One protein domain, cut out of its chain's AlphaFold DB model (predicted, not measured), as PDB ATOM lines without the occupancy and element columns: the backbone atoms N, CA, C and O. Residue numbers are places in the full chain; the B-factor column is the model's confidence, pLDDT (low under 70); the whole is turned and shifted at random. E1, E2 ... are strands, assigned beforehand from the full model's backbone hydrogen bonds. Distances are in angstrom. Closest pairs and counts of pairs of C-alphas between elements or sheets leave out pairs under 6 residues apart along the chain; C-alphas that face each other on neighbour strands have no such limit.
ATOM      1  N   GLU A   2     -56.087 -33.095 -38.609       24.00
ATOM      2  CA  GLU A   2     -56.058 -31.940 -37.709       24.00
ATOM      3  C   GLU A   2     -54.588 -31.552 -37.560       24.00
ATOM      4  O   GLU A   2     -53.801 -32.198 -36.870       24.00
ATOM      5  N   ALA A   3     -54.180 -30.599 -38.393       25.09
ATOM      6  CA  ALA A   3     -52.837 -30.056 -38.383       25.09
ATOM      7  C   ALA A   3     -52.716 -29.166 -37.146       25.09
ATOM      8  O   ALA A   3     -53.328 -28.102 -37.086       25.09
ATOM      9  N   ALA A   4     -51.939 -29.612 -36.161       25.25
ATOM     10  CA  ALA A   4     -51.536 -28.781 -35.040       25.25
ATOM     11  C   ALA A   4     -50.688 -27.621 -35.577       25.25
ATOM     12  O   ALA A   4     -49.525 -27.789 -35.953       25.25
ATOM     13  N   SER A   5     -51.300 -26.444 -35.649       24.47
ATOM     14  CA  SER A   5     -50.637 -25.174 -35.893       24.47
ATOM     15  C   SER A   5     -49.657 -24.906 -34.748       24.47
ATOM     16  O   SER A   5     -50.029 -24.484 -33.655       24.47
ATOM     17  N   GLN A   6     -48.370 -25.170 -34.987       26.72
ATOM     18  CA  GLN A   6     -47.307 -24.646 -34.137       26.72
ATOM     19  C   GLN A   6     -47.273 -23.129 -34.318       26.72
ATOM     20  O   GLN A   6     -46.807 -22.618 -35.335       26.72
ATOM     21  N   PHE A   7     -47.803 -22.414 -33.328       23.84
ATOM     22  CA  PHE A   7     -47.598 -20.982 -33.184       23.84
ATOM     23  C   PHE A   7     -46.098 -20.719 -33.041       23.84
ATOM     24  O   PHE A   7     -45.488 -21.034 -32.020       23.84
ATOM     25  N   ILE A   8     -45.500 -20.147 -34.083       27.30
ATOM     26  CA  ILE A   8     -44.185 -19.523 -33.999       27.30
ATOM     27  C   ILE A   8     -44.392 -18.239 -33.193       27.30
ATOM     28  O   ILE A   8     -44.866 -17.233 -33.721       27.30
ATOM     29  N   VAL A   9     -44.089 -18.272 -31.895       30.31
ATOM     30  CA  VAL A   9     -43.997 -17.049 -31.092       30.31
ATOM     31  C   VAL A   9     -42.707 -16.345 -31.508       30.31
ATOM     32  O   VAL A   9     -41.628 -16.642 -31.006       30.31
ATOM     33  N   LEU A  10     -42.812 -15.428 -32.468       33.34
ATOM     34  CA  LEU A  10     -41.741 -14.493 -32.809       33.34
ATOM     35  C   LEU A  10     -41.594 -13.490 -31.656       33.34
ATOM     36  O   LEU A  10     -42.205 -12.422 -31.667       33.34
ATOM     37  N   SER A  11     -40.798 -13.811 -30.634       51.06
ATOM     38  CA  SER A  11     -40.392 -12.803 -29.655       51.06
ATOM     39  C   SER A  11     -39.357 -11.884 -30.311       51.06
ATOM     40  O   SER A  11     -38.169 -12.200 -30.378       51.06
ATOM     41  N   THR A  12     -39.799 -10.744 -30.842       60.19
ATOM     42  CA  THR A  12     -38.892  -9.744 -31.421       60.19
ATOM     43  C   THR A  12     -38.041  -9.118 -30.318       60.19
ATOM     44  O   THR A  12     -38.534  -8.335 -29.505       60.19
ATOM     45  N   ILE A  13     -36.746  -9.434 -30.302       73.25
ATOM     46  CA  ILE A  13     -35.774  -8.757 -29.440       73.25
ATOM     47  C   ILE A  13     -35.400  -7.434 -30.097       73.25
ATOM     48  O   ILE A  13     -34.774  -7.405 -31.157       73.25
ATOM     49  N   THR A  14     -35.730  -6.326 -29.441       82.31
ATOM     50  CA  THR A  14     -35.210  -5.014 -29.838       82.31
ATOM     51  C   THR A  14     -33.938  -4.741 -29.053       82.31
ATOM     52  O   THR A  14     -33.943  -4.838 -27.827       82.31
ATOM     53  N   LYS A  15     -32.848  -4.392 -29.743       86.44
ATOM     54  CA  LYS A  15     -31.548  -4.098 -29.129       86.44
ATOM     55  C   LYS A  15     -30.961  -2.814 -29.702       86.44
ATOM     56  O   LYS A  15     -30.879  -2.654 -30.914       86.44
ATOM     57  N   VAL A  16     -30.495  -1.943 -28.817       89.69
ATOM     58  CA  VAL A  16     -29.716  -0.746 -29.143       89.69
ATOM     59  C   VAL A  16     -28.346  -0.880 -28.492       89.69
ATOM     60  O   VAL A  16     -28.232  -1.363 -27.363       89.69
ATOM     61  N   GLN A  17     -27.299  -0.471 -29.205       91.50
ATOM     62  CA  GLN A  17     -25.936  -0.457 -28.693       91.50
ATOM     63  C   GLN A  17     -25.222   0.820 -29.131       91.50
ATOM     64  O   GLN A  17     -25.254   1.181 -30.302       91.50
ATOM     65  N   ILE A  18     -24.552   1.467 -28.183       94.31
ATOM     66  CA  ILE A  18     -23.674   2.615 -28.401       94.31
ATOM     67  C   ILE A  18     -22.265   2.186 -28.000       94.31
ATOM     68  O   ILE A  18     -22.075   1.527 -26.973       94.31
ATOM     69  N   ILE A  19     -21.279   2.517 -28.831       94.88
ATOM     70  CA  ILE A  19     -19.862   2.273 -28.560       94.88
ATOM     71  C   ILE A  19     -19.104   3.573 -28.810       94.88
ATOM     72  O   ILE A  19     -19.187   4.134 -29.899       94.88
ATOM     73  N   SER A  20     -18.321   3.994 -27.825       96.69
ATOM     74  CA  SER A  20     -17.377   5.104 -27.932       96.69
ATOM     75  C   SER A  20     -15.963   4.555 -27.775       96.69
ATOM     76  O   SER A  20     -15.709   3.773 -26.858       96.69
ATOM     77  N   LEU A  21     -15.044   4.937 -28.664       96.50
ATOM     78  CA  LEU A  21     -13.674   4.420 -28.703       96.50
ATOM     79  C   LEU A  21     -12.675   5.559 -28.912       96.50
ATOM     80  O   LEU A  21     -12.845   6.375 -29.812       96.50
ATOM     81  N   ILE A  22     -11.609   5.564 -28.117       97.81
ATOM     82  CA  ILE A  22     -10.458   6.456 -28.266       97.81
ATOM     83  C   ILE A  22      -9.198   5.594 -28.337       97.81
ATOM     84  O   ILE A  22      -8.997   4.722 -27.492       97.81
ATOM     85  N   ASN A  23      -8.351   5.849 -29.334       97.56
ATOM     86  CA  ASN A  23      -7.078   5.166 -29.547       97.56
ATOM     87  C   ASN A  23      -5.950   6.197 -29.626       97.56
ATOM     88  O   ASN A  23      -5.986   7.084 -30.475       97.56
ATOM     89  N   LEU A  24      -4.945   6.055 -28.767       97.94
ATOM     90  CA  LEU A  24      -3.788   6.939 -28.675       97.94
ATOM     91  C   LEU A  24      -2.513   6.129 -28.946       97.94
ATOM     92  O   LEU A  24      -2.041   5.410 -28.056       97.94
ATOM     93  N   PRO A  25      -1.973   6.176 -30.177       97.38
ATOM     94  CA  PRO A  25      -0.683   5.572 -30.483       97.38
ATOM     95  C   PRO A  25       0.463   6.447 -29.955       97.38
ATOM     96  O   PRO A  25       0.464   7.663 -30.139       97.38
ATOM     97  N   TYR A  26       1.465   5.826 -29.338       95.75
ATOM     98  CA  TYR A  26       2.695   6.481 -28.891       95.75
ATOM     99  C   TYR A  26       3.893   5.539 -29.076       95.75
ATOM    100  O   TYR A  26       4.145   4.641 -28.269       95.75
ATOM    101  N   GLY A  27       4.627   5.715 -30.178       95.56
ATOM    102  CA  GLY A  27       5.742   4.839 -30.545       95.56
ATOM    103  C   GLY A  27       5.299   3.377 -30.689       95.56
ATOM    104  O   GLY A  27       4.429   3.059 -31.497       95.56
ATOM    105  N   TYR A  28       5.891   2.487 -29.888       96.19
ATOM    106  CA  TYR A  28       5.534   1.063 -29.838       96.19
ATOM    107  C   TYR A  28       4.332   0.748 -28.935       96.19
ATOM    108  O   TYR A  28       3.968  -0.421 -28.792       96.19
ATOM    109  N   TRP A  29       3.700   1.765 -28.348       97.88
ATOM    110  CA  TRP A  29       2.533   1.620 -27.488       97.88
ATOM    111  C   TRP A  29       1.252   2.074 -28.182       97.88
ATOM    112  O   TRP A  29       1.237   3.032 -28.953       97.88
ATOM    113  N   LEU A  30       0.152   1.403 -27.865       98.31
ATOM    114  CA  LEU A  30      -1.200   1.825 -28.201       98.31
ATOM    115  C   LEU A  30      -2.055   1.758 -26.940       98.31
ATOM    116  O   LEU A  30      -2.253   0.675 -26.380       98.31
ATOM    117  N   LEU A  31      -2.560   2.911 -26.514       98.44
ATOM    118  CA  LEU A  31      -3.538   3.014 -25.441       98.44
ATOM    119  C   LEU A  31      -4.932   3.136 -26.053       98.44
ATOM    120  O   LEU A  31      -5.169   3.982 -26.912       98.44
ATOM    121  N   SER A  32      -5.853   2.294 -25.608       98.00
ATOM    122  CA  SER A  32      -7.227   2.253 -26.093       98.00
ATOM    123  C   SER A  32      -8.195   2.331 -24.924       98.00
ATOM    124  O   SER A  32      -8.072   1.577 -23.957       98.00
ATOM    125  N   TYR A  33      -9.193   3.200 -25.038       98.19
ATOM    126  CA  TYR A  33     -10.340   3.239 -24.142       98.19
ATOM    127  C   TYR A  33     -11.620   3.031 -24.940       98.19
ATOM    128  O   TYR A  33     -11.874   3.752 -25.902       98.19
ATOM    129  N   GLN A  34     -12.430   2.062 -24.526       98.12
ATOM    130  CA  GLN A  34     -13.717   1.762 -25.131       98.12
ATOM    131  C   GLN A  34     -14.810   1.750 -24.066       98.12
ATOM    132  O   GLN A  34     -14.731   1.003 -23.091       98.12
ATOM    133  N   ASN A  35     -15.869   2.517 -24.293       97.50
ATOM    134  CA  ASN A  35     -17.116   2.428 -23.549       97.50
ATOM    135  C   ASN A  35     -18.186   1.805 -24.452       97.50
ATOM    136  O   ASN A  35     -18.298   2.162 -25.623       97.50
ATOM    137  N   SER A  36     -18.962   0.859 -23.927       96.56
ATOM    138  CA  SER A  36     -20.127   0.314 -24.615       96.56
ATOM    139  C   SER A  36     -21.332   0.298 -23.694       96.56
ATOM    140  O   SER A  36     -21.255  -0.203 -22.572       96.56
ATOM    141  N   LEU A  37     -22.444   0.805 -24.209       96.19
ATOM    142  CA  LEU A  37     -23.761   0.755 -23.596       96.19
ATOM    143  C   LEU A  37     -24.661  -0.083 -24.489       96.19
ATOM    144  O   LEU A  37     -24.681   0.108 -25.704       96.19
ATOM    145  N   ASN A  38     -25.406  -1.012 -23.911       94.00
ATOM    146  CA  ASN A  38     -26.432  -1.746 -24.625       94.00
ATOM    147  C   ASN A  38     -27.717  -1.821 -23.804       94.00
ATOM    148  O   ASN A  38     -27.706  -1.883 -22.576       94.00
ATOM    149  N   LYS A  39     -28.836  -1.792 -24.518       94.00
ATOM    150  CA  LYS A  39     -30.167  -1.964 -23.953       94.00
ATOM    151  C   LYS A  39     -30.965  -2.848 -24.881       94.00
ATOM    152  O   LYS A  39     -30.943  -2.675 -26.100       94.00
ATOM    153  N   SER A  40     -31.650  -3.811 -24.299       92.69
ATOM    154  CA  SER A  40     -32.495  -4.742 -25.022       92.69
ATOM    155  C   SER A  40     -33.778  -4.998 -24.263       92.69
ATOM    156  O   SER A  40     -33.812  -4.907 -23.034       92.69
ATOM    157  N   PHE A  41     -34.838  -5.305 -24.999       91.81
ATOM    158  CA  PHE A  41     -36.068  -5.788 -24.399       91.81
ATOM    159  C   PHE A  41     -36.758  -6.811 -25.293       91.81
ATOM    160  O   PHE A  41     -36.627  -6.781 -26.518       91.81
ATOM    161  N   GLN A  42     -37.511  -7.689 -24.643       90.31
ATOM    162  CA  GLN A  42     -38.393  -8.669 -25.263       90.31
ATOM    163  C   GLN A  42     -39.593  -8.917 -24.345       90.31
ATOM    164  O   GLN A  42     -39.509  -8.677 -23.140       90.31
ATOM    165  N   TYR A  43     -40.697  -9.402 -24.899       88.62
ATOM    166  CA  TYR A  43     -41.820  -9.889 -24.101       88.62
ATOM    167  C   TYR A  43     -41.684 -11.395 -23.910       88.62
ATOM    168  O   TYR A  43     -41.388 -12.118 -24.858       88.62
ATOM    169  N   ILE A  44     -41.868 -11.841 -22.672       85.50
ATOM    170  CA  ILE A  44     -41.910 -13.253 -22.306       85.50
ATOM    171  C   ILE A  44     -43.256 -13.543 -21.652       85.50
ATOM    172  O   ILE A  44     -43.705 -12.794 -20.783       85.50
ATOM    173  N   SER A  45     -43.903 -14.626 -22.064       82.75
ATOM    174  CA  SER A  45     -45.179 -15.032 -21.482       82.75
ATOM    175  C   SER A  45     -44.920 -15.850 -20.215       82.75
ATOM    176  O   SER A  45     -44.363 -16.945 -20.272       82.75
ATOM    177  N   ILE A  46     -45.322 -15.318 -19.061       77.75
ATOM    178  CA  ILE A  46     -45.255 -15.992 -17.758       77.75
ATOM    179  C   ILE A  46     -46.688 -16.118 -17.243       77.75
ATOM    180  O   ILE A  46     -47.374 -15.112 -17.074       77.75
ATOM    181  N   ASN A  47     -47.154 -17.346 -16.996       80.81
ATOM    182  CA  ASN A  47     -48.524 -17.625 -16.537       80.81
ATOM    183  C   ASN A  47     -49.602 -16.923 -17.392       80.81
ATOM    184  O   ASN A  47     -50.513 -16.287 -16.862       80.81
ATOM    185  N   SER A  48     -49.462 -16.998 -18.721       79.25
ATOM    186  CA  SER A  48     -50.377 -16.382 -19.699       79.25
ATOM    187  C   SER A  48     -50.474 -14.849 -19.631       79.25
ATOM    188  O   SER A  48     -51.427 -14.268 -20.149       79.25
ATOM    189  N   LYS A  49     -49.493 -14.178 -19.011       83.50
ATOM    190  CA  LYS A  49     -49.315 -12.723 -19.059       83.50
ATOM    191  C   LYS A  49     -47.976 -12.386 -19.694       83.50
ATOM    192  O   LYS A  49     -46.942 -12.915 -19.286       83.50
ATOM    193  N   ASP A  50     -47.994 -11.461 -20.644       85.94
ATOM    194  CA  ASP A  50     -46.769 -10.965 -21.251       85.94
ATOM    195  C   ASP A  50     -46.088  -9.986 -20.301       85.94
ATOM    196  O   ASP A  50     -46.619  -8.928 -19.959       85.94
ATOM    197  N   GLN A  51     -44.895 -10.359 -19.855       87.38
ATOM    198  CA  GLN A  51     -44.040  -9.505 -19.052       87.38
ATOM    199  C   GLN A  51     -42.848  -9.047 -19.874       87.38
ATOM    200  O   GLN A  51     -42.243  -9.804 -20.636       87.38
ATOM    201  N   ARG A  52     -42.498  -7.773 -19.715       90.56
ATOM    202  CA  ARG A  52     -41.343  -7.197 -20.389       90.56
ATOM    203  C   ARG A  52     -40.072  -7.653 -19.682       90.56
ATOM    204  O   ARG A  52     -39.840  -7.283 -18.537       90.56
ATOM    205  N   TYR A  53     -39.240  -8.418 -20.371       91.50
ATOM    206  CA  TYR A  53     -37.866  -8.677 -19.966       91.50
ATOM    207  C   TYR A  53     -36.974  -7.572 -20.530       91.50
ATOM    208  O   TYR A  53     -36.969  -7.334 -21.742       91.50
ATOM    209  N   THR A  54     -36.215  -6.900 -19.674       92.81
ATOM    210  CA  THR A  54     -35.245  -5.874 -20.070       92.81
ATOM    211  C   THR A  54     -33.848  -6.273 -19.635       92.81
ATOM    212  O   THR A  54     -33.646  -6.696 -18.499       92.81
ATOM    213  N   GLY A  55     -32.890  -6.116 -20.545       93.25
ATOM    214  CA  GLY A  55     -31.473  -6.334 -20.285       93.25
ATOM    215  C   GLY A  55     -30.669  -5.099 -20.657       93.25
ATOM    216  O   GLY A  55     -30.707  -4.652 -21.807       93.25
ATOM    217  N   GLU A  56     -29.942  -4.563 -19.687       94.56
ATOM    218  CA  GLU A  56     -29.059  -3.411 -19.817       94.56
ATOM    219  C   GLU A  56     -27.626  -3.803 -19.465       94.56
ATOM    220  O   GLU A  56     -27.364  -4.583 -18.544       94.56
ATOM    221  N   GLY A  57     -26.669  -3.261 -20.207       95.06
ATOM    222  CA  GLY A  57     -25.261  -3.544 -20.000       95.06
ATOM    223  C   GLY A  57     -24.396  -2.334 -20.292       95.06
ATOM    224  O   GLY A  57     -24.536  -1.667 -21.315       95.06
ATOM    225  N   GLN A  58     -23.450  -2.088 -19.396       96.69
ATOM    226  CA  GLN A  58     -22.415  -1.078 -19.551       96.69
ATOM    227  C   GLN A  58     -21.055  -1.741 -19.393       96.69
ATOM    228  O   GLN A  58     -20.829  -2.479 -18.439       96.69
ATOM    229  N   SER A  59     -20.136  -1.471 -20.313       97.38
ATOM    230  CA  SER A  59     -18.779  -2.008 -20.285       97.38
ATOM    231  C   SER A  59     -17.772  -0.905 -20.564       97.38
ATOM    232  O   SER A  59     -17.845  -0.242 -21.594       97.38
ATOM    233  N   ASN A  60     -16.804  -0.747 -19.669       97.88
ATOM    234  CA  ASN A  60     -15.650   0.129 -19.824       97.88
ATOM    235  C   ASN A  60     -14.411  -0.746 -19.975       97.88
ATOM    236  O   ASN A  60     -14.151  -1.597 -19.127       97.88
ATOM    237  N   ASN A  61     -13.659  -0.558 -21.050       97.94
ATOM    238  CA  ASN A  61     -12.479  -1.344 -21.365       97.94
ATOM    239  C   ASN A  61     -11.289  -0.413 -21.602       97.94
ATOM    240  O   ASN A  61     -11.305   0.399 -22.523       97.94
ATOM    241  N   LEU A  62     -10.264  -0.549 -20.769       98.44
ATOM    242  CA  LEU A  62      -8.980   0.126 -20.900       98.44
ATOM    243  C   LEU A  62      -7.955  -0.905 -21.350       98.44
ATOM    244  O   LEU A  62      -7.835  -1.958 -20.731       98.44
ATOM    245  N   LYS A  63      -7.206  -0.625 -22.410       98.38
ATOM    246  CA  LYS A  63      -6.218  -1.555 -22.958       98.38
ATOM    247  C   LYS A  63      -4.927  -0.825 -23.299       98.38
ATOM    248  O   LYS A  63      -4.951   0.181 -23.994       98.38
ATOM    249  N   ALA A  64      -3.806  -1.380 -22.862       98.50
ATOM    250  CA  ALA A  64      -2.470  -0.999 -23.289       98.50
ATOM    251  C   ALA A  64      -1.871  -2.139 -24.116       98.50
ATOM    252  O   ALA A  64      -1.836  -3.291 -23.681       98.50
ATOM    253  N   THR A  65      -1.416  -1.823 -25.324       98.50
ATOM    254  CA  THR A  65      -0.728  -2.769 -26.207       98.50
ATOM    255  C   THR A  65       0.696  -2.289 -26.429       98.50
ATOM    256  O   THR A  65       0.886  -1.139 -26.807       98.50
ATOM    257  N   SER A  66       1.677  -3.160 -26.215       98.25
ATOM    258  CA  SER A  66       3.094  -2.903 -26.469       98.25
ATOM    259  C   SER A  66       3.587  -3.813 -27.585       98.25
ATOM    260  O   SER A  66       3.438  -5.035 -27.505       98.25
ATOM    261  N   MET A  67       4.154  -3.240 -28.639       98.25
ATOM    262  CA  MET A  67       4.816  -3.989 -29.702       98.25
ATOM    263  C   MET A  67       6.188  -4.452 -29.203       98.25
ATOM    264  O   MET A  67       7.089  -3.639 -29.023       98.25
ATOM    265  N   LEU A  68       6.337  -5.759 -28.993       98.00
ATOM    266  CA  LEU A  68       7.572  -6.362 -28.488       98.00
ATOM    267  C   LEU A  68       8.564  -6.660 -29.610       98.00
ATOM    268  O   LEU A  68       9.771  -6.548 -29.428       98.00
ATOM    269  N   TYR A  69       8.048  -7.073 -30.767       98.00
ATOM    270  CA  TYR A  69       8.862  -7.447 -31.913       98.00
ATOM    271  C   TYR A  69       8.102  -7.220 -33.213       98.00
ATOM    272  O   TYR A  69       6.907  -7.512 -33.303       98.00
ATOM    273  N   ARG A  70       8.801  -6.737 -34.240       96.69
ATOM    274  CA  ARG A  70       8.253  -6.583 -35.585       96.69
ATOM    275  C   ARG A  70       9.354  -6.630 -36.629       96.69
ATOM    276  O   ARG A  70      10.336  -5.909 -36.518       96.69
ATOM    277  N   ASP A  71       9.109  -7.393 -37.684       96.12
ATOM    278  CA  ASP A  71       9.885  -7.356 -38.920       96.12
ATOM    279  C   ASP A  71       8.936  -7.272 -40.140       96.12
ATOM    280  O   ASP A  71       7.751  -6.931 -40.010       96.12
ATOM    281  N   GLY A  72       9.454  -7.531 -41.346       94.62
ATOM    282  CA  GLY A  72       8.671  -7.510 -42.587       94.62
ATOM    283  C   GLY A  72       7.661  -8.658 -42.749       94.62
ATOM    284  O   GLY A  72       6.826  -8.603 -43.649       94.62
ATOM    285  N   LYS A  73       7.714  -9.690 -41.904       96.19
ATOM    286  CA  LYS A  73       6.881 -10.899 -41.982       96.19
ATOM    287  C   LYS A  73       6.040 -11.128 -40.734       96.19
ATOM    288  O   LYS A  73       4.908 -11.577 -40.871       96.19
ATOM    289  N   GLN A  74       6.538 -10.803 -39.543       97.81
ATOM    290  CA  GLN A  74       5.895 -11.142 -38.276       97.81
ATOM    291  C   GLN A  74       5.840  -9.979 -37.283       97.81
ATOM    292  O   GLN A  74       6.627  -9.030 -37.327       97.81
ATOM    293  N   LYS A  75       4.873 -10.061 -36.370       98.19
ATOM    294  CA  LYS A  75       4.639  -9.105 -35.286       98.19
ATOM    295  C   LYS A  75       4.287  -9.849 -34.011       98.19
ATOM    296  O   LYS A  75       3.502 -10.795 -34.038       98.19
ATOM    297  N   ILE A  76       4.826  -9.369 -32.897       98.50
ATOM    298  CA  ILE A  76       4.514  -9.842 -31.552       98.50
ATOM    299  C   ILE A  76       4.167  -8.633 -30.700       98.50
ATOM    300  O   ILE A  76       4.933  -7.671 -30.620       98.50
ATOM    301  N   SER A  77       3.011  -8.664 -30.050       98.50
ATOM    302  CA  SER A  77       2.589  -7.606 -29.136       98.50
ATOM    303  C   SER A  77       2.063  -8.187 -27.833       98.50
ATOM    304  O   SER A  77       1.362  -9.194 -27.839       98.50
ATOM    305  N   LEU A  78       2.370  -7.525 -26.724       98.69
ATOM    306  CA  LEU A  78       1.777  -7.788 -25.421       98.69
ATOM    307  C   LEU A  78       0.574  -6.873 -25.222       98.69
ATOM    308  O   LEU A  78       0.653  -5.675 -25.478       98.69
ATOM    309  N   ASN A  79      -0.527  -7.423 -24.732       97.94
ATOM    310  CA  ASN A  79      -1.714  -6.681 -24.346       97.94
ATOM    311  C   ASN A  79      -1.940  -6.838 -22.851       97.94
ATOM    312  O   ASN A  79      -1.967  -7.959 -22.342       97.94
ATOM    313  N   VAL A  80      -2.214  -5.722 -22.191       98.62
ATOM    314  CA  VAL A  80      -2.770  -5.687 -20.843       98.62
ATOM    315  C   VAL A  80      -4.066  -4.894 -20.913       98.62
ATOM    316  O   VAL A  80      -4.096  -3.795 -21.462       98.62
ATOM    317  N   GLY A  81      -5.156  -5.465 -20.417       98.31
ATOM    318  CA  GLY A  81      -6.478  -4.860 -20.474       98.31
ATOM    319  C   GLY A  81      -7.205  -4.963 -19.147       98.31
ATOM    320  O   GLY A  81      -7.171  -6.000 -18.495       98.31
ATOM    321  N   PHE A  82      -7.900  -3.904 -18.766       98.56
ATOM    322  CA  PHE A  82      -8.810  -3.877 -17.638       98.56
ATOM    323  C   PHE A  82     -10.225  -3.621 -18.148       98.56
ATOM    324  O   PHE A  82     -10.469  -2.647 -18.858       98.56
ATOM    325  N   THR A  83     -11.163  -4.488 -17.781       98.31
ATOM    326  CA  THR A  83     -12.567  -4.350 -18.171       98.31
ATOM    327  C   THR A  83     -13.443  -4.302 -16.933       98.31
ATOM    328  O   THR A  83     -13.418  -5.225 -16.125       98.31
ATOM    329  N   HIS A  84     -14.256  -3.257 -16.817       98.25
ATOM    330  CA  HIS A  84     -15.313  -3.146 -15.821       98.25
ATOM    331  C   HIS A  84     -16.671  -3.189 -16.517       98.25
ATOM    332  O   HIS A  84     -16.974  -2.331 -17.349       98.25
ATOM    333  N   ARG A  85     -17.486  -4.189 -16.189       97.69
ATOM    334  CA  ARG A  85     -18.787  -4.429 -16.804       97.69
ATOM    335  C   ARG A  85     -19.878  -4.536 -15.753       97.69
ATOM    336  O   ARG A  85     -19.772  -5.341 -14.838       97.69
ATOM    337  N   LYS A  86     -20.963  -3.801 -15.954       97.25
ATOM    338  CA  LYS A  86     -22.194  -3.888 -15.177       97.25
ATOM    339  C   LYS A  86     -23.300  -4.446 -16.064       97.25
ATOM    340  O   LYS A  86     -23.458  -4.004 -17.202       97.25
ATOM    341  N   THR A  87     -24.048  -5.419 -15.562       96.06
ATOM    342  CA  THR A  87     -25.216  -5.989 -16.239       96.06
ATOM    343  C   THR A  87     -26.418  -5.884 -15.320       96.06
ATOM    344  O   THR A  87     -26.317  -6.184 -14.134       96.06
ATOM    345  N   GLU A  88     -27.555  -5.464 -15.857       94.88
ATOM    346  CA  GLU A  88     -28.823  -5.409 -15.142       94.88
ATOM    347  C   GLU A  88     -29.904  -6.072 -15.984       94.88
ATOM    348  O   GLU A  88     -30.152  -5.676 -17.118       94.88
ATOM    349  N   ASN A  89     -30.530  -7.100 -15.422       93.44
ATOM    350  CA  ASN A  89     -31.637  -7.804 -16.047       93.44
ATOM    351  C   ASN A  89     -32.857  -7.717 -15.132       93.44
ATOM    352  O   ASN A  89     -32.747  -7.965 -13.927       93.44
ATOM    353  N   SER A  90     -34.019  -7.403 -15.692       93.00
ATOM    354  CA  SER A  90     -35.283  -7.300 -14.959       93.00
ATOM    355  C   SER A  90     -36.450  -7.882 -15.752       93.00
ATOM    356  O   SER A  90     -36.415  -7.957 -16.981       93.00
ATOM    357  N   ILE A  91     -37.475  -8.325 -15.025       90.56
ATOM    358  CA  ILE A  91     -38.763  -8.767 -15.566       90.56
ATOM    359  C   ILE A  91     -39.836  -7.863 -14.962       90.56
ATOM    360  O   ILE A  91     -39.972  -7.797 -13.740       90.56
ATOM    361  N   GLY A  92     -40.569  -7.145 -15.813       86.81
ATOM    362  CA  GLY A  92     -41.382  -6.014 -15.370       86.81
ATOM    363  C   GLY A  92     -40.499  -5.012 -14.624       86.81
ATOM    364  O   GLY A  92     -39.440  -4.632 -15.122       86.81
ATOM    365  N   ASP A  93     -40.891  -4.675 -13.398       84.25
ATOM    366  CA  ASP A  93     -40.146  -3.762 -12.521       84.25
ATOM    367  C   ASP A  93     -39.245  -4.492 -11.501       84.25
ATOM    368  O   ASP A  93     -38.653  -3.871 -10.618       84.25
ATOM    369  N   VAL A  94     -39.118  -5.823 -11.603       89.12
ATOM    370  CA  VAL A  94     -38.352  -6.640 -10.649       89.12
ATOM    371  C   VAL A  94     -36.975  -6.983 -11.210       89.12
ATOM    372  O   VAL A  94     -36.843  -7.666 -12.228       89.12
ATOM    373  N   LYS A  95     -35.921  -6.551 -10.510       90.69
ATOM    374  CA  LYS A  95     -34.527  -6.861 -10.855       90.69
ATOM    375  C   LYS A  95     -34.159  -8.303 -10.493       90.69
ATOM    376  O   LYS A  95     -34.364  -8.753  -9.369       90.69
ATOM    377  N   LEU A  96     -33.529  -9.004 -11.432       88.88
ATOM    378  CA  LEU A  96     -33.002 -10.354 -11.249       88.88
ATOM    379  C   LEU A  96     -31.568 -10.285 -10.716       88.88
ATOM    380  O   LEU A  96     -30.611 -10.238 -11.494       88.88
ATOM    381  N   SER A  97     -31.401 -10.286  -9.391       82.12
ATOM    382  CA  SER A  97     -30.092 -10.117  -8.737       82.12
ATOM    383  C   SER A  97     -29.032 -11.120  -9.210       82.12
ATOM    384  O   SER A  97     -27.906 -10.723  -9.494       82.12
ATOM    385  N   LEU A  98     -29.396 -12.397  -9.388       81.75
ATOM    386  CA  LEU A  98     -28.470 -13.446  -9.853       81.75
ATOM    387  C   LEU A  98     -27.997 -13.246 -11.303       81.75
ATOM    388  O   LEU A  98     -26.900 -13.669 -11.661       81.75
ATOM    389  N   ASN A  99     -28.800 -12.562 -12.122       84.69
ATOM    390  CA  ASN A  99     -28.504 -12.280 -13.526       84.69
ATOM    391  C   ASN A  99     -28.020 -10.843 -13.747       84.69
ATOM    392  O   ASN A  99     -27.894 -10.422 -14.894       84.69
ATOM    393  N   SER A 100     -27.737 -10.094 -12.679       92.50
ATOM    394  CA  SER A 100     -27.298  -8.698 -12.754       92.50
ATOM    395  C   SER A 100     -25.902  -8.481 -12.144       92.50
ATOM    396  O   SER A 100     -25.772  -7.693 -11.202       92.50
ATOM    397  N   PRO A 101     -24.854  -9.201 -12.602       95.25
ATOM    398  CA  PRO A 101     -23.527  -9.079 -12.018       95.25
ATOM    399  C   PRO A 101     -22.806  -7.792 -12.441       95.25
ATOM    400  O   PRO A 101     -22.948  -7.300 -13.565       95.25
ATOM    401  N   THR A 102     -21.932  -7.327 -11.556       97.12
ATOM    402  CA  THR A 102     -20.862  -6.374 -11.850       97.12
ATOM    403  C   THR A 102     -19.539  -7.131 -11.840       97.12
ATOM    404  O   THR A 102     -19.215  -7.807 -10.868       97.12
ATOM    405  N   LEU A 103     -18.759  -7.027 -12.910       97.50
ATOM    406  CA  LEU A 103     -17.504  -7.746 -13.096       97.50
ATOM    407  C   LEU A 103     -16.370  -6.769 -13.375       97.50
ATOM    408  O   LEU A 103     -16.477  -5.917 -14.254       97.50
ATOM    409  N   SER A 104     -15.258  -6.950 -12.675       98.19
ATOM    410  CA  SER A 104     -13.992  -6.280 -12.960       98.19
ATOM    411  C   SER A 104     -12.985  -7.352 -13.356       98.19
ATOM    412  O   SER A 104     -12.785  -8.305 -12.612       98.19
ATOM    413  N   THR A 105     -12.370  -7.249 -14.529       98.38
ATOM    414  CA  THR A 105     -11.457  -8.276 -15.049       98.38
ATOM    415  C   THR A 105     -10.150  -7.661 -15.516       98.38
ATOM    416  O   THR A 105     -10.127  -6.590 -16.123       98.38
ATOM    417  N   LEU A 106      -9.053  -8.355 -15.233       98.56
ATOM    418  CA  LEU A 106      -7.732  -8.077 -15.776       98.56
ATOM    419  C   LEU A 106      -7.407  -9.127 -16.837       98.56
ATOM    420  O   LEU A 106      -7.560 -10.322 -16.601       98.56
ATOM    421  N   ASN A 107      -6.939  -8.674 -17.990       98.25
ATOM    422  CA  ASN A 107      -6.641  -9.479 -19.162       98.25
ATOM    423  C   ASN A 107      -5.178  -9.264 -19.540       98.25
ATOM    424  O   ASN A 107      -4.747  -8.126 -19.701       98.25
ATOM    425  N   ILE A 108      -4.421 -10.342 -19.700       98.69
ATOM    426  CA  ILE A 108      -3.039 -10.314 -20.176       98.69
ATOM    427  C   ILE A 108      -2.944 -11.302 -21.329       98.69
ATOM    428  O   ILE A 108      -3.265 -12.477 -21.162       98.69
ATOM    429  N   GLY A 109      -2.520 -10.848 -22.502       98.44
ATOM    430  CA  GLY A 109      -2.459 -11.708 -23.680       98.44
ATOM    431  C   GLY A 109      -1.395 -11.284 -24.670       98.44
ATOM    432  O   GLY A 109      -0.998 -10.122 -24.712       98.44
ATOM    433  N   LEU A 110      -0.957 -12.220 -25.499       98.50
ATOM    434  CA  LEU A 110      -0.054 -11.946 -26.614       98.50
ATOM    435  C   LEU A 110      -0.864 -11.899 -27.907       98.50
ATOM    436  O   LEU A 110      -1.817 -12.653 -28.049       98.50
ATOM    437  N   ASN A 111      -0.472 -11.049 -28.853       98.38
ATOM    438  CA  ASN A 111      -0.879 -11.179 -30.248       98.38
ATOM    439  C   ASN A 111       0.360 -11.525 -31.058       98.38
ATOM    440  O   ASN A 111       1.307 -10.737 -31.109       98.38
ATOM    441  N   TYR A 112       0.337 -12.680 -31.703       98.50
ATOM    442  CA  TYR A 112       1.296 -13.059 -32.725       98.50
ATOM    443  C   TYR A 112       0.609 -12.990 -34.083       98.50
ATOM    444  O   TYR A 112      -0.489 -13.527 -34.249       98.50
ATOM    445  N   SER A 113       1.244 -12.360 -35.064       98.25
ATOM    446  CA  SER A 113       0.823 -12.482 -36.455       98.25
ATOM    447  C   SER A 113       2.010 -12.631 -37.386       98.25
ATOM    448  O   SER A 113       3.070 -12.063 -37.136       98.25
ATOM    449  N   SER A 114       1.849 -13.422 -38.444       98.12
ATOM    450  CA  SER A 114       2.934 -13.712 -39.377       98.12
ATOM    451  C   SER A 114       2.426 -14.056 -40.770       98.12
ATOM    452  O   SER A 114       1.394 -14.716 -40.920       98.12
ATOM    453  N   THR A 115       3.155 -13.622 -41.794       97.31
ATOM    454  CA  THR A 115       2.995 -14.130 -43.155       97.31
ATOM    455  C   THR A 115       3.748 -15.454 -43.291       97.31
ATOM    456  O   THR A 115       4.974 -15.513 -43.215       97.31
ATOM    457  N   LEU A 116       3.011 -16.550 -43.486       94.19
ATOM    458  CA  LEU A 116       3.579 -17.895 -43.608       94.19
ATOM    459  C   LEU A 116       2.834 -18.720 -44.659       94.19
ATOM    460  O   LEU A 116       1.608 -18.644 -44.781       94.19
ATOM    461  N   LEU A 117       3.587 -19.508 -45.433       93.81
ATOM    462  CA  LEU A 117       3.066 -20.408 -46.477       93.81
ATOM    463  C   LEU A 117       2.116 -19.720 -47.484       93.81
ATOM    464  O   LEU A 117       1.111 -20.296 -47.900       93.81
ATOM    465  N   GLY A 118       2.414 -18.466 -47.847       93.75
ATOM    466  CA  GLY A 118       1.592 -17.668 -48.767       93.75
ATOM    467  C   GLY A 118       0.283 -17.139 -48.166       93.75
ATOM    468  O   GLY A 118      -0.560 -16.642 -48.903       93.75
ATOM    469  N   GLY A 119       0.102 -17.237 -46.847       96.81
ATOM    470  CA  GLY A 119      -1.063 -16.735 -46.123       96.81
ATOM    471  C   GLY A 119      -0.690 -15.866 -44.922       96.81
ATOM    472  O   GLY A 119       0.485 -15.624 -44.647       96.81
ATOM    473  N   TYR A 120      -1.705 -15.400 -44.198       98.12
ATOM    474  CA  TYR A 120      -1.573 -14.585 -42.993       98.12
ATOM    475  C   TYR A 120      -2.154 -15.325 -41.791       98.12
ATOM    476  O   TYR A 120      -3.342 -15.646 -41.761       98.12
ATOM    477  N   PHE A 121      -1.302 -15.602 -40.811       98.50
ATOM    478  CA  PHE A 121      -1.622 -16.331 -39.592       98.50
ATOM    479  C   PHE A 121      -1.706 -15.389 -38.394       98.50
ATOM    480  O   PHE A 121      -0.915 -14.449 -38.287       98.50
ATOM    481  N   THR A 122      -2.620 -15.668 -37.464       98.50
ATOM    482  CA  THR A 122      -2.675 -15.018 -36.152       98.50
ATOM    483  C   THR A 122      -2.822 -16.037 -35.027       98.50
ATOM    484  O   THR A 122      -3.448 -17.084 -35.203       98.50
ATOM    485  N   PHE A 123      -2.265 -15.724 -33.858       98.62
ATOM    486  CA  PHE A 123      -2.403 -16.506 -32.633       98.62
ATOM    487  C   PHE A 123      -2.440 -15.575 -31.418       98.62
ATOM    488  O   PHE A 123      -1.528 -14.772 -31.224       98.62
ATOM    489  N   ASN A 124      -3.498 -15.672 -30.612       98.56
ATOM    490  CA  ASN A 124      -3.791 -14.721 -29.542       98.56
ATOM    491  C   ASN A 124      -4.189 -15.443 -28.239       98.56
ATOM    492  O   ASN A 124      -5.381 -15.557 -27.927       98.56
ATOM    493  N   PRO A 125      -3.230 -15.991 -27.476       98.62
ATOM    494  CA  PRO A 125      -3.497 -16.522 -26.145       98.62
ATOM    495  C   PRO A 125      -3.743 -15.381 -25.147       98.62
ATOM    496  O   PRO A 125      -3.048 -14.365 -25.162       98.62
ATOM    497  N   THR A 126      -4.725 -15.551 -24.263       98.75
ATOM    498  CA  THR A 126      -5.109 -14.570 -23.241       98.75
ATOM    499  C   THR A 126      -5.440 -15.259 -21.921       98.75
ATOM    500  O   THR A 126      -6.228 -16.204 -21.871       98.75
ATOM    501  N   LEU A 127      -4.868 -14.736 -20.843       98.69
ATOM    502  CA  LEU A 127      -5.219 -15.031 -19.462       98.69
ATOM    503  C   LEU A 127      -6.119 -13.915 -18.936       98.69
ATOM    504  O   LEU A 127      -5.772 -12.739 -19.011       98.69
ATOM    505  N   THR A 128      -7.256 -14.285 -18.366       98.69
ATOM    506  CA  THR A 128      -8.204 -13.369 -17.737       98.69
ATOM    507  C   THR A 128      -8.368 -13.753 -16.274       98.69
ATOM    508  O   THR A 128      -8.628 -14.914 -15.951       98.69
ATOM    509  N   LYS A 129      -8.247 -12.770 -15.386       98.38
ATOM    510  CA  LYS A 129      -8.511 -12.905 -13.956       98.38
ATOM    511  C   LYS A 129      -9.625 -11.946 -13.551       98.38
ATOM    512  O   LYS A 129      -9.520 -10.742 -13.774       98.38
ATOM    513  N   GLY A 130     -10.670 -12.480 -12.938       97.94
ATOM    514  CA  GLY A 130     -11.708 -11.699 -12.283       97.94
ATOM    515  C   GLY A 130     -11.214 -11.113 -10.957       97.94
ATOM    516  O   GLY A 130     -10.496 -11.770 -10.200       97.94
ATOM    517  N   LEU A 131     -11.564  -9.859 -10.698       97.38
ATOM    518  CA  LEU A 131     -11.121  -9.057  -9.565       97.38
ATOM    519  C   LEU A 131     -12.322  -8.569  -8.754       97.38
ATOM    520  O   LEU A 131     -13.384  -8.278  -9.296       97.38
ATOM    521  N   ASP A 132     -12.109  -8.407  -7.452       95.12
ATOM    522  CA  ASP A 132     -13.110  -7.913  -6.503       95.12
ATOM    523  C   ASP A 132     -12.885  -6.433  -6.191       95.12
ATOM    524  O   ASP A 132     -12.519  -6.050  -5.083       95.12
ATOM    525  N   ILE A 133     -12.978  -5.607  -7.231       95.25
ATOM    526  CA  ILE A 133     -12.738  -4.162  -7.159       95.25
ATOM    527  C   ILE A 133     -13.829  -3.410  -7.919       95.25
ATOM    528  O   ILE A 133     -14.493  -3.981  -8.788       95.25
ATOM    529  N   PHE A 134     -13.998  -2.124  -7.605       94.88
ATOM    530  CA  PHE A 134     -15.009  -1.246  -8.212       94.88
ATOM    531  C   PHE A 134     -16.444  -1.787  -8.092       94.88
ATOM    532  O   PHE A 134     -17.236  -1.689  -9.023       94.88
ATOM    533  N   GLY A 135     -16.783  -2.383  -6.944       93.50
ATOM    534  CA  GLY A 135     -18.133  -2.898  -6.695       93.50
ATOM    535  C   GLY A 135     -18.474  -4.162  -7.488       93.50
ATOM    536  O   GLY A 135     -19.644  -4.380  -7.803       93.50
ATOM    537  N   ALA A 136     -17.469  -4.975  -7.830       94.44
ATOM    538  CA  ALA A 136     -17.694  -6.304  -8.382       94.44
ATOM    539  C   ALA A 136     -18.618  -7.132  -7.468       94.44
ATOM    540  O   ALA A 136     -18.590  -7.008  -6.241       94.44
ATOM    541  N   THR A 137     -19.469  -7.962  -8.068       94.06
ATOM    542  CA  THR A 137     -20.421  -8.798  -7.335       94.06
ATOM    543  C   THR A 137     -19.660  -9.775  -6.450       94.06
ATOM    544  O   THR A 137     -18.817 -10.524  -6.938       94.06
ATOM    545  N   LYS A 138     -19.960  -9.770  -5.149       92.00
ATOM    546  CA  LYS A 138     -19.313 -10.667  -4.192       92.00
ATOM    547  C   LYS A 138     -19.701 -12.112  -4.471       92.00
ATOM    548  O   LYS A 138     -20.878 -12.421  -4.642       92.00
ATOM    549  N   ASP A 139     -18.698 -12.976  -4.462       90.50
ATOM    550  CA  ASP A 139     -18.899 -14.412  -4.581       90.50
ATOM    551  C   ASP A 139     -19.544 -14.952  -3.303       90.50
ATOM    552  O   ASP A 139     -19.143 -14.596  -2.194       90.50
ATOM    553  N   ASP A 140     -20.523 -15.838  -3.457       86.00
ATOM    554  CA  ASP A 140     -20.992 -16.662  -2.347       86.00
ATOM    555  C   ASP A 140     -19.989 -17.799  -2.038       86.00
ATOM    556  O   ASP A 140     -19.036 -18.056  -2.784       86.00
ATOM    557  N   ASN A 141     -20.227 -18.525  -0.945       82.31
ATOM    558  CA  ASN A 141     -19.394 -19.662  -0.538       82.31
ATOM    559  C   ASN A 141     -19.789 -20.990  -1.217       82.31
ATOM    560  O   ASN A 141     -19.215 -22.036  -0.907       82.31
ATOM    561  N   LEU A 142     -20.761 -20.989  -2.133       85.75
ATOM    562  CA  LEU A 142     -21.234 -22.203  -2.796       85.75
ATOM    563  C   LEU A 142     -20.294 -22.576  -3.948       85.75
ATOM    564  O   LEU A 142     -19.800 -21.727  -4.681       85.75
ATOM    565  N   LYS A 143     -20.011 -23.868  -4.119       78.44
ATOM    566  CA  LYS A 143     -18.969 -24.326  -5.056       78.44
ATOM    567  C   LYS A 143     -19.346 -24.158  -6.534       78.44
ATOM    568  O   LYS A 143     -18.465 -23.938  -7.366       78.44
ATOM    569  N   ASP A 144     -20.630 -24.285  -6.851       84.25
ATOM    570  CA  ASP A 144     -21.119 -24.412  -8.227       84.25
ATOM    571  C   ASP A 144     -21.835 -23.159  -8.757       84.25
ATOM    572  O   ASP A 144     -22.297 -23.134  -9.895       84.25
ATOM    573  N   THR A 145     -21.874 -22.084  -7.977       89.62
ATOM    574  CA  THR A 145     -22.434 -20.786  -8.378       89.62
ATOM    575  C   THR A 145     -21.444 -19.978  -9.205       89.62
ATOM    576  O   THR A 145     -20.232 -20.221  -9.182       89.62
ATOM    577  N   GLN A 146     -21.964 -19.026  -9.980       91.81
ATOM    578  CA  GLN A 146     -21.146 -18.144 -10.801       91.81
ATOM    579  C   GLN A 146     -20.210 -17.304  -9.923       91.81
ATOM    580  O   GLN A 146     -20.613 -16.800  -8.878       91.81
ATOM    581  N   LYS A 147     -18.958 -17.158 -10.363       93.25
ATOM    582  CA  LYS A 147     -17.913 -16.419  -9.651       93.25
ATOM    583  C   LYS A 147     -17.480 -15.191 -10.437       93.25
ATOM    584  O   LYS A 147     -17.182 -15.276 -11.629       93.25
ATOM    585  N   SER A 148     -17.386 -14.066  -9.743       94.00
ATOM    586  CA  SER A 148     -16.733 -12.837 -10.174       94.00
ATOM    587  C   SER A 148     -15.220 -12.939 -10.026       94.00
ATOM    588  O   SER A 148     -14.507 -12.425 -10.886       94.00
ATOM    589  N   LYS A 149     -14.702 -13.636  -8.998       95.56
ATOM    590  CA  LYS A 149     -13.271 -13.966  -8.893       95.56
ATOM    591  C   LYS A 149     -13.008 -15.301  -9.576       95.56
ATOM    592  O   LYS A 149     -13.069 -16.370  -8.972       95.56
ATOM    593  N   PHE A 150     -12.712 -15.236 -10.866       96.19
ATOM    594  CA  PHE A 150     -12.439 -16.417 -11.676       96.19
ATOM    595  C   PHE A 150     -11.081 -16.340 -12.366       96.19
ATOM    596  O   PHE A 150     -10.500 -15.266 -12.529       96.19
ATOM    597  N   TYR A 151     -10.611 -17.492 -12.825       97.62
ATOM    598  CA  TYR A 151      -9.498 -17.601 -13.757       97.62
ATOM    599  C   TYR A 151      -9.995 -18.172 -15.073       97.62
ATOM    600  O   TYR A 151     -10.731 -19.153 -15.093       97.62
ATOM    601  N   LYS A 152      -9.584 -17.569 -16.180       98.44
ATOM    602  CA  LYS A 152      -9.966 -18.009 -17.515       98.44
ATOM    603  C   LYS A 152      -8.763 -17.942 -18.436       98.44
ATOM    604  O   LYS A 152      -8.057 -16.941 -18.477       98.44
ATOM    605  N   ILE A 153      -8.555 -19.007 -19.191       98.56
ATOM    606  CA  ILE A 153      -7.582 -19.062 -20.275       98.56
ATOM    607  C   ILE A 153      -8.376 -19.151 -21.564       98.56
ATOM    608  O   ILE A 153      -9.293 -19.962 -21.679       98.56
TER     609      ILE A 153
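This is residues 2 to 153 of the 304 residues of the protein "TpsB protein" of Xenorhabdus bovienii str. kraussei Quebec (UniProt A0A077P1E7). One twisted sheet of seven long and short strands makes a bent, open wall; residues 2 to 8 stick out as a free tail before E1, and short E7 makes the other edge. The printed part has 152 residues, seven named strands, E1 to E7, and no named helix; its class is all strand. The strands form an antiparallel meander, each the antiparallel neighbour of the one before, in the order E1 - E2 - E3 - E4 - E5 - E6 - E7. The whole is loose, with a radius of gyration of the C-alphas of 21.3 A and spans of 67 by 45 by 33 A.

Start at edge strand E1, residues 14 to 26: its hairpin with E2, residues 29 to 46, has N 16 and O 39 within hydrogen-bond range at 2.8 A. In the hairpin of E2 and E3, residues 49 to 70, look for N 42 and O 53, 3.0 A. E3 bends by 64 degrees at residue 67, and its hairpin with E4, residues 74 to 91, has N 64 and O 80 at 2.8 A. E4 bends by 61 degrees at residue 78; beside E5, residues 102 to 116, find N 79 and O 109, 2.7 A. E5 and E6, residues 119 to 131, have N 112 and O 123 at 2.8 A. Edge strand E7, residues 151 to 153, has O 152 2.8 A from N 128 of E6. E1 and E7 are apart.

Find C-alpha 14 at (-35.210, -5.014, -29.838); from there E1 runs 39.6 A. E2 measures 51.9 A, E3 60.2 A, E4 50.2 A, E5 41.7 A, E6 38.7 A and E7 6.9 A, ending at C-alpha 153 at (-7.582, -19.062, -20.275).

The C-alphas farthest apart, of Glu 2 and Gly 27, are 72.3 A apart. The printed part has no cut; E6 to E7 is a long link of 19 residues. Residues 2 to 12 have pLDDT under 70.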